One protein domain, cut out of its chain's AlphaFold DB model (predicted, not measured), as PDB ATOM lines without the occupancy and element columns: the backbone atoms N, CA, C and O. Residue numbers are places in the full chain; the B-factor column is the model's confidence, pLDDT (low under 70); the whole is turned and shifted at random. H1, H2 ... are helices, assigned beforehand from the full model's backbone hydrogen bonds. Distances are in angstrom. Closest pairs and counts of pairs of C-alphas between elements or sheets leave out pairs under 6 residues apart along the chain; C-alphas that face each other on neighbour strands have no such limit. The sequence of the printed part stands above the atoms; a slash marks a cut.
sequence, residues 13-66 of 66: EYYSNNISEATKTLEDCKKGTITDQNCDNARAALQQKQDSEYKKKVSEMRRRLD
ATOM      1  N   GLU A  13      -2.328  50.987 111.376       96.38
ATOM      2  CA  GLU A  13      -1.637  52.013 112.164       96.38
ATOM      3  C   GLU A  13      -1.395  53.301 111.370       96.38
ATOM      4  O   GLU A  13      -1.628  54.397 111.882       96.38
ATOM      5  N   TYR A  14      -0.987  53.185 110.101       97.00
ATOM      6  CA  TYR A  14      -0.845  54.348 109.231       97.00
ATOM      7  C   TYR A  14      -2.165  55.117 109.140       97.00
ATOM      8  O   TYR A  14      -2.186  56.327 109.359       97.00
ATOM      9  N   TYR A  15      -3.273  54.421 108.888       97.38
ATOM     10  CA  TYR A  15      -4.590  55.043 108.792       97.38
ATOM     11  C   TYR A  15      -5.100  55.596 110.124       97.38
ATOM     12  O   TYR A  15      -5.705  56.666 110.141       97.38
ATOM     13  N   SER A  16      -4.803  54.940 111.247       95.19
ATOM     14  CA  SER A  16      -5.129  55.441 112.587       95.19
ATOM     15  C   SER A  16      -4.436  56.774 112.877       95.19
ATOM     16  O   SER A  16      -5.029  57.652 113.504       95.19
ATOM     17  N   ASN A  17      -3.216  56.956 112.367       95.81
ATOM     18  CA  ASN A  17      -2.473  58.215 112.456       95.81
ATOM     19  C   ASN A  17      -2.875  59.233 111.369       95.81
ATOM     20  O   ASN A  17      -2.626  60.426 111.525       95.81
ATOM     21  N   ASN A  18      -3.530  58.789 110.292       96.62
ATOM     22  CA  ASN A  18      -3.904  59.597 109.128       96.62
ATOM     23  C   ASN A  18      -5.399  59.443 108.801       96.62
ATOM     24  O   ASN A  18      -5.789  59.000 107.723       96.62
ATOM     25  N   ILE A  19      -6.263  59.839 109.737       95.00
ATOM     26  CA  ILE A  19      -7.723  59.625 109.659       95.00
ATOM     27  C   ILE A  19      -8.376  60.262 108.423       95.00
ATOM     28  O   ILE A  19      -9.344  59.724 107.884       95.00
ATOM     29  N   SER A  20      -7.850  61.399 107.959       96.06
ATOM     30  CA  SER A  20      -8.317  62.041 106.722       96.06
ATOM     31  C   SER A  20      -8.099  61.127 105.512       96.06
ATOM     32  O   SER A  20      -9.009  60.927 104.712       96.06
ATOM     33  N   GLU A  21      -6.928  60.491 105.442       96.12
ATOM     34  CA  GLU A  21      -6.590  59.540 104.386       96.12
ATOM     35  C   GLU A  21      -7.449  58.276 104.487       96.12
ATOM     36  O   GLU A  21      -8.013  57.839 103.493       96.12
ATOM     37  N   ALA A  22      -7.664  57.758 105.702       96.44
ATOM     38  CA  ALA A  22      -8.556  56.618 105.934       96.44
ATOM     39  C   ALA A  22      -9.987  56.892 105.439       96.44
ATOM     40  O   ALA A  22     -10.636  56.030 104.846       96.44
ATOM     41  N   THR A  23     -10.478  58.115 105.658       96.75
ATOM     42  CA  THR A  23     -11.815  58.528 105.218       96.75
ATOM     43  C   THR A  23     -11.898  58.572 103.694       96.75
ATOM     44  O   THR A  23     -12.817  57.981 103.132       96.75
ATOM     45  N   LYS A  24     -10.916  59.194 103.026       96.62
ATOM     46  CA  LYS A  24     -10.844  59.250 101.557       96.62
ATOM     47  C   LYS A  24     -10.755  57.862 100.934       96.62
ATOM     48  O   LYS A  24     -11.562  57.535 100.070       96.62
ATOM     49  N   THR A  25      -9.855  57.015 101.436       95.94
ATOM     50  CA  THR A  25      -9.718  55.629 100.973       95.94
ATOM     51  C   THR A  25     -11.055  54.893 101.056       95.94
ATOM     52  O   THR A  25     -11.443  54.230 100.102       95.94
ATOM     53  N   LEU A  26     -11.825  55.048 102.139       96.06
ATOM     54  CA  LEU A  26     -13.148  54.422 102.228       96.06
ATOM     55  C   LEU A  26     -14.178  54.983 101.245       96.06
ATOM     56  O   LEU A  26     -15.057  54.236 100.812       96.06
ATOM     57  N   GLU A  27     -14.123  56.270 100.906       96.88
ATOM     58  CA  GLU A  27     -14.965  56.824  99.842       96.88
ATOM     59  C   GLU A  27     -14.619  56.208  98.487       96.88
ATOM     60  O   GLU A  27     -15.521  55.835  97.736       96.88
ATOM     61  N   ASP A  28     -13.334  56.031  98.204       94.94
ATOM     62  CA  ASP A  28     -12.866  55.400  96.973       94.94
ATOM     63  C   ASP A  28     -13.208  53.905  96.928       94.94
ATOM     64  O   ASP A  28     -13.611  53.396  95.880       94.94
ATOM     65  N   CYS A  29     -13.204  53.225  98.079       95.31
ATOM     66  CA  CYS A  29     -13.723  51.865  98.213       95.31
ATOM     67  C   CYS A  29     -15.225  51.776  97.925       95.31
ATOM     68  O   CYS A  29     -15.676  50.864  97.237       95.31
ATOM     69  N   LYS A  30     -16.023  52.738  98.410       95.25
ATOM     70  CA  LYS A  30     -17.470  52.796  98.125       95.25
ATOM     71  C   LYS A  30     -17.762  53.043  96.645       95.25
ATOM     72  O   LYS A  30     -18.765  52.550  96.141       95.25
ATOM     73  N   LYS A  31     -16.902  53.805  95.966       95.75
ATOM     74  CA  LYS A  31     -16.994  54.064  94.521       95.75
ATOM     75  C   LYS A  31     -16.491  52.890  93.672       95.75
ATOM     76  O   LYS A  31     -16.723  52.888  92.469       95.75
ATOM     77  N   GLY A  32     -15.816  51.911  94.279       92.44
ATOM     78  CA  GLY A  32     -15.191  50.789  93.577       92.44
ATOM     79  C   GLY A  32     -13.886  51.151  92.863       92.44
ATOM     80  O   GLY A  32     -13.385  50.342  92.085       92.44
ATOM     81  N   THR A  33     -13.329  52.340  93.119       92.75
ATOM     82  CA  THR A  33     -12.036  52.781  92.568       92.75
ATOM     83  C   THR A  33     -10.890  51.948  93.141       92.75
ATOM     84  O   THR A  33      -9.975  51.569  92.417       92.75
ATOM     85  N   ILE A  34     -10.974  51.628  94.436       91.38
ATOM     86  CA  ILE A  34     -10.046  50.754  95.156       91.38
ATOM     87  C   ILE A  34     -10.861  49.591  95.714       91.38
ATOM     88  O   ILE A  34     -11.959  49.779  96.231       91.38
ATOM     89  N   THR A  35     -10.348  48.374  95.594       91.69
ATOM     90  CA  THR A  35     -11.010  47.158  96.111       91.69
ATOM     91  C   THR A  35     -10.032  46.250  96.850       91.69
ATOM     92  O   THR A  35     -10.286  45.062  97.041       91.69
ATOM     93  N   ASP A  36      -8.892  46.808  97.251       93.50
ATOM     94  CA  ASP A  36      -7.815  46.080  97.899       93.50
ATOM     95  C   ASP A  36      -7.868  46.195  99.431       93.50
ATOM     96  O   ASP A  36      -8.822  46.693 100.038       93.50
ATOM     97  N   GLN A  37      -6.804  45.717 100.071       96.44
ATOM     98  CA  GLN A  37      -6.702  45.638 101.519       96.44
ATOM     99  C   GLN A  37      -6.655  47.007 102.219       96.44
ATOM    100  O   GLN A  37      -6.879  47.081 103.430       96.44
ATOM    101  N   ASN A  38      -6.438  48.104 101.487       95.75
ATOM    102  CA  ASN A  38      -6.573  49.452 102.034       95.75
ATOM    103  C   ASN A  38      -8.005  49.737 102.493       95.75
ATOM    104  O   ASN A  38      -8.189  50.431 103.493       95.75
ATOM    105  N   CYS A  39      -9.017  49.150 101.845       96.88
ATOM    106  CA  CYS A  39     -10.411  49.289 102.263       96.88
ATOM    107  C   CYS A  39     -10.652  48.731 103.667       96.88
ATOM    108  O   CYS A  39     -11.288  49.381 104.503       96.88
ATOM    109  N   ASP A  40     -10.117  47.543 103.942       97.81
ATOM    110  CA  ASP A  40     -10.261  46.890 105.240       97.81
ATOM    111  C   ASP A  40      -9.424  47.598 106.306       97.81
ATOM    112  O   ASP A  40      -9.908  47.860 107.410       97.81
ATOM    113  N   ASN A  41      -8.196  47.990 105.959       97.62
ATOM    114  CA  ASN A  41      -7.293  48.656 106.891       97.62
ATOM    115  C   ASN A  41      -7.803  50.047 107.294       97.62
ATOM    116  O   ASN A  41      -7.790  50.386 108.481       97.62
ATOM    117  N   ALA A  42      -8.311  50.829 106.337       97.31
ATOM    118  CA  ALA A  42      -8.918  52.128 106.604       97.31
ATOM    119  C   ALA A  42     -10.192  51.996 107.454       97.31
ATOM    120  O   ALA A  42     -10.388  52.763 108.401       97.31
ATOM    121  N   ARG A  43     -11.035  50.985 107.183       97.56
ATOM    122  CA  ARG A  43     -12.235  50.702 107.992       97.56
ATOM    123  C   ARG A  43     -11.873  50.373 109.435       97.56
ATOM    124  O   ARG A  43     -12.444  50.960 110.354       97.56
ATOM    125  N   ALA A  44     -10.921  49.463 109.625       97.56
ATOM    126  CA  ALA A  44     -10.468  49.051 110.945       97.56
ATOM    127  C   ALA A  44      -9.907  50.236 111.744       97.56
ATOM    128  O   ALA A  44     -10.231  50.385 112.921       97.56
ATOM    129  N   ALA A  45      -9.126  51.114 111.107       96.75
ATOM    130  CA  ALA A  45      -8.566  52.299 111.753       96.75
ATOM    131  C   ALA A  45      -9.648  53.262 112.269       96.75
ATOM    132  O   ALA A  45      -9.595  53.709 113.418       96.75
ATOM    133  N   LEU A  46     -10.670  53.553 111.452       95.44
ATOM    134  CA  LEU A  46     -11.776  54.418 111.876       95.44
ATOM    135  C   LEU A  46     -12.587  53.802 113.020       95.44
ATOM    136  O   LEU A  46     -12.953  54.509 113.961       95.44
ATOM    137  N   GLN A  47     -12.835  52.491 112.968       95.56
ATOM    138  CA  GLN A  47     -13.553  51.785 114.026       95.56
ATOM    139  C   GLN A  47     -12.770  51.801 115.346       95.56
ATOM    140  O   GLN A  47     -13.324  52.162 116.382       95.56
ATOM    141  N   GLN A  48     -11.463  51.521 115.310       93.56
ATOM    142  CA  GLN A  48     -10.605  51.589 116.498       93.56
ATOM    143  C   GLN A  48     -10.605  52.981 117.136       93.56
ATOM    144  O   GLN A  48     -10.625  53.102 118.365       93.56
ATOM    145  N   LYS A  49     -10.611  54.042 116.320       90.25
ATOM    146  CA  LYS A  49     -10.708  55.413 116.827       90.25
ATOM    147  C   LYS A  49     -12.028  55.640 117.565       90.25
ATOM    148  O   LYS A  49     -12.009  56.150 118.684       90.25
ATOM    149  N   GLN A  50     -13.150  55.242 116.966       90.62
ATOM    150  CA  GLN A  50     -14.472  55.402 117.573       90.62
ATOM    151  C   GLN A  50     -14.590  54.626 118.893       90.62
ATOM    152  O   GLN A  50     -15.042  55.186 119.892       90.62
ATOM    153  N   ASP A  51     -14.106  53.383 118.932       91.88
ATOM    154  CA  ASP A  51     -14.099  52.561 120.145       91.88
ATOM    155  C   ASP A  51     -13.229  53.176 121.249       91.88
ATOM    156  O   ASP A  51     -13.596  53.166 122.428       91.88
ATOM    157  N   SER A  52     -12.073  53.735 120.880       90.25
ATOM    158  CA  SER A  52     -11.179  54.429 121.810       90.25
ATOM    159  C   SER A  52     -11.833  55.685 122.393       90.25
ATOM    160  O   SER A  52     -11.810  55.891 123.608       90.25
ATOM    161  N   GLU A  53     -12.479  56.502 121.557       90.88
ATOM    162  CA  GLU A  53     -13.220  57.687 122.002       90.88
ATOM    163  C   GLU A  53     -14.406  57.321 122.897       90.88
ATOM    164  O   GLU A  53     -14.632  57.969 123.921       90.88
ATOM    165  N   TYR A  54     -15.131  56.254 122.559       90.44
ATOM    166  CA  TYR A  54     -16.224  55.748 123.379       90.44
ATOM    167  C   TYR A  54     -15.729  55.306 124.761       90.44
ATOM    168  O   TYR A  54     -16.247  55.765 125.781       90.44
ATOM    169  N   LYS A  55     -14.670  54.487 124.816       92.75
ATOM    170  CA  LYS A  55     -14.067  54.036 126.080       92.75
ATOM    171  C   LYS A  55     -13.593  55.208 126.938       92.75
ATOM    172  O   LYS A  55     -13.837  55.206 128.145       92.75
ATOM    173  N   LYS A  56     -12.966  56.221 126.329       92.88
ATOM    174  CA  LYS A  56     -12.567  57.453 127.029       92.88
ATOM    175  C   LYS A  56     -13.773  58.144 127.656       92.88
ATOM    176  O   LYS A  56     -13.774  58.330 128.872       92.88
ATOM    177  N   LYS A  57     -14.830  58.411 126.881       92.75
ATOM    178  CA  LYS A  57     -16.064  59.044 127.383       92.75
ATOM    179  C   LYS A  57     -16.698  58.267 128.536       92.75
ATOM    180  O   LYS A  57     -17.071  58.864 129.540       92.75
ATOM    181  N   VAL A  58     -16.791  56.940 128.423       93.81
ATOM    182  CA  VAL A  58     -17.333  56.085 129.493       93.81
ATOM    183  C   VAL A  58     -16.464  56.163 130.751       93.81
ATOM    184  O   VAL A  58     -16.990  56.322 131.851       93.81
ATOM    185  N   SER A  59     -15.135  56.107 130.609       93.94
ATOM    186  CA  SER A  59     -14.220  56.219 131.753       93.94
ATOM    187  C   SER A  59     -14.299  57.582 132.450       93.94
ATOM    188  O   SER A  59     -14.252  57.651 133.676       93.94
ATOM    189  N   GLU A  60     -14.458  58.663 131.685       93.06
ATOM    190  CA  GLU A  60     -14.614  60.019 132.211       93.06
ATOM    191  C   GLU A  60     -15.948  60.187 132.931       93.06
ATOM    192  O   GLU A  60     -15.991  60.782 134.002       93.06
ATOM    193  N   MET A  61     -17.028  59.634 132.373       92.31
ATOM    194  CA  MET A  61     -18.344  59.652 133.005       92.31
ATOM    195  C   MET A  61     -18.330  58.904 134.339       92.31
ATOM    196  O   MET A  61     -18.832  59.433 135.324       92.31
ATOM    197  N   ARG A  62     -17.698  57.723 134.394       92.12
ATOM    198  CA  ARG A  62     -17.551  56.953 135.636       92.12
ATOM    199  C   ARG A  62     -16.822  57.750 136.719       92.12
ATOM    200  O   ARG A  62     -17.335  57.858 137.819       92.12
ATOM    201  N   ARG A  63     -15.698  58.394 136.381       91.00
ATOM    202  CA  ARG A  63     -14.946  59.249 137.320       91.00
ATOM    203  C   ARG A  63     -15.723  60.458 137.847       91.00
ATOM    204  O   ARG A  63     -15.298  61.039 138.829       91.00
ATOM    205  N   ARG A  64     -16.781  60.898 137.158       88.75
ATOM    206  CA  ARG A  64     -17.640  62.006 137.616       88.75
ATOM    207  C   ARG A  64     -18.767  61.542 138.542       88.75
ATOM    208  O   ARG A  64     -19.436  62.391 139.118       88.75
ATOM    209  N   LEU A  65     -19.031  60.236 138.587       83.94
ATOM    210  CA  LEU A  65     -20.048  59.618 139.438       83.94
ATOM    211  C   LEU A  65     -19.465  59.092 140.761       83.94
ATOM    212  O   LEU A  65     -20.244  58.833 141.675       83.94
ATOM    213  N   ASP A  66     -18.140  58.935 140.832       70.25
ATOM    214  CA  ASP A  66     -17.358  58.635 142.042       70.25
ATOM    215  C   ASP A  66     -16.969  59.938 142.771       70.25
ATOM    216  O   ASP A  66     -16.969  59.937 144.023       70.25
TER     217      ASP A  66
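Overview. This is residues 13 to 66 of the 66 residues of an uncharacterized protein of Escherichia coli (UniProt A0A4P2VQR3). One long helix, H3, makes the length of the domain, and two shorter helices, H1 and H2, pack on its first part in a small head. Residues 50 to 66, of which 50 to 65 belong to H3, stand free and stick out alone from this head. The printed part has 54 residues with three named helices, H1, H2 and H3 in that order, and no named strand; the class is all helix. It is only just loose, close to extended, with a radius of gyration of the C-alphas of 14.7 A and spans of 50 by 18 by 15 A.

Arrangement. H1, residues 13 to 17, touches H3, residues 37 to 65, with the latter's residues 41 to 49 alone; the closest C-alphas, of Ser 16 and Ala 45, are 4.7 A apart. H1 and H2, residues 19 to 31, only just touch, and only at the corner by their link, with 3 pairs of C-alphas within 8 A, the closest being Tyr 15 and Ala 22 at 5.1 A. H2 touches residues 38 to 46 of H3, at a steep tilt of 49 degrees, opposite ways; the closest C-alphas, of Ala 22 and Ala 42, are 4.6 A apart. In H1, H2 and H3 every O i to N i+4 pair is within hydrogen-bond range.

Along the chain. H1 begins at C-alpha 13 (-1.637, 52.013, 112.164) and is 6.3 A long. H2 is 18.6 A from first to last C-alpha. H3 is 42.6 A long and ends at C-alpha 65 (-20.048, 59.618, 139.438).

Size, cuts and confidence. The C-alphas farthest apart, of Thr 33 and Asp 66, are 50.1 A apart. The printed part has no cut, both links are tight, and no printed residue is under 70 in pLDDT.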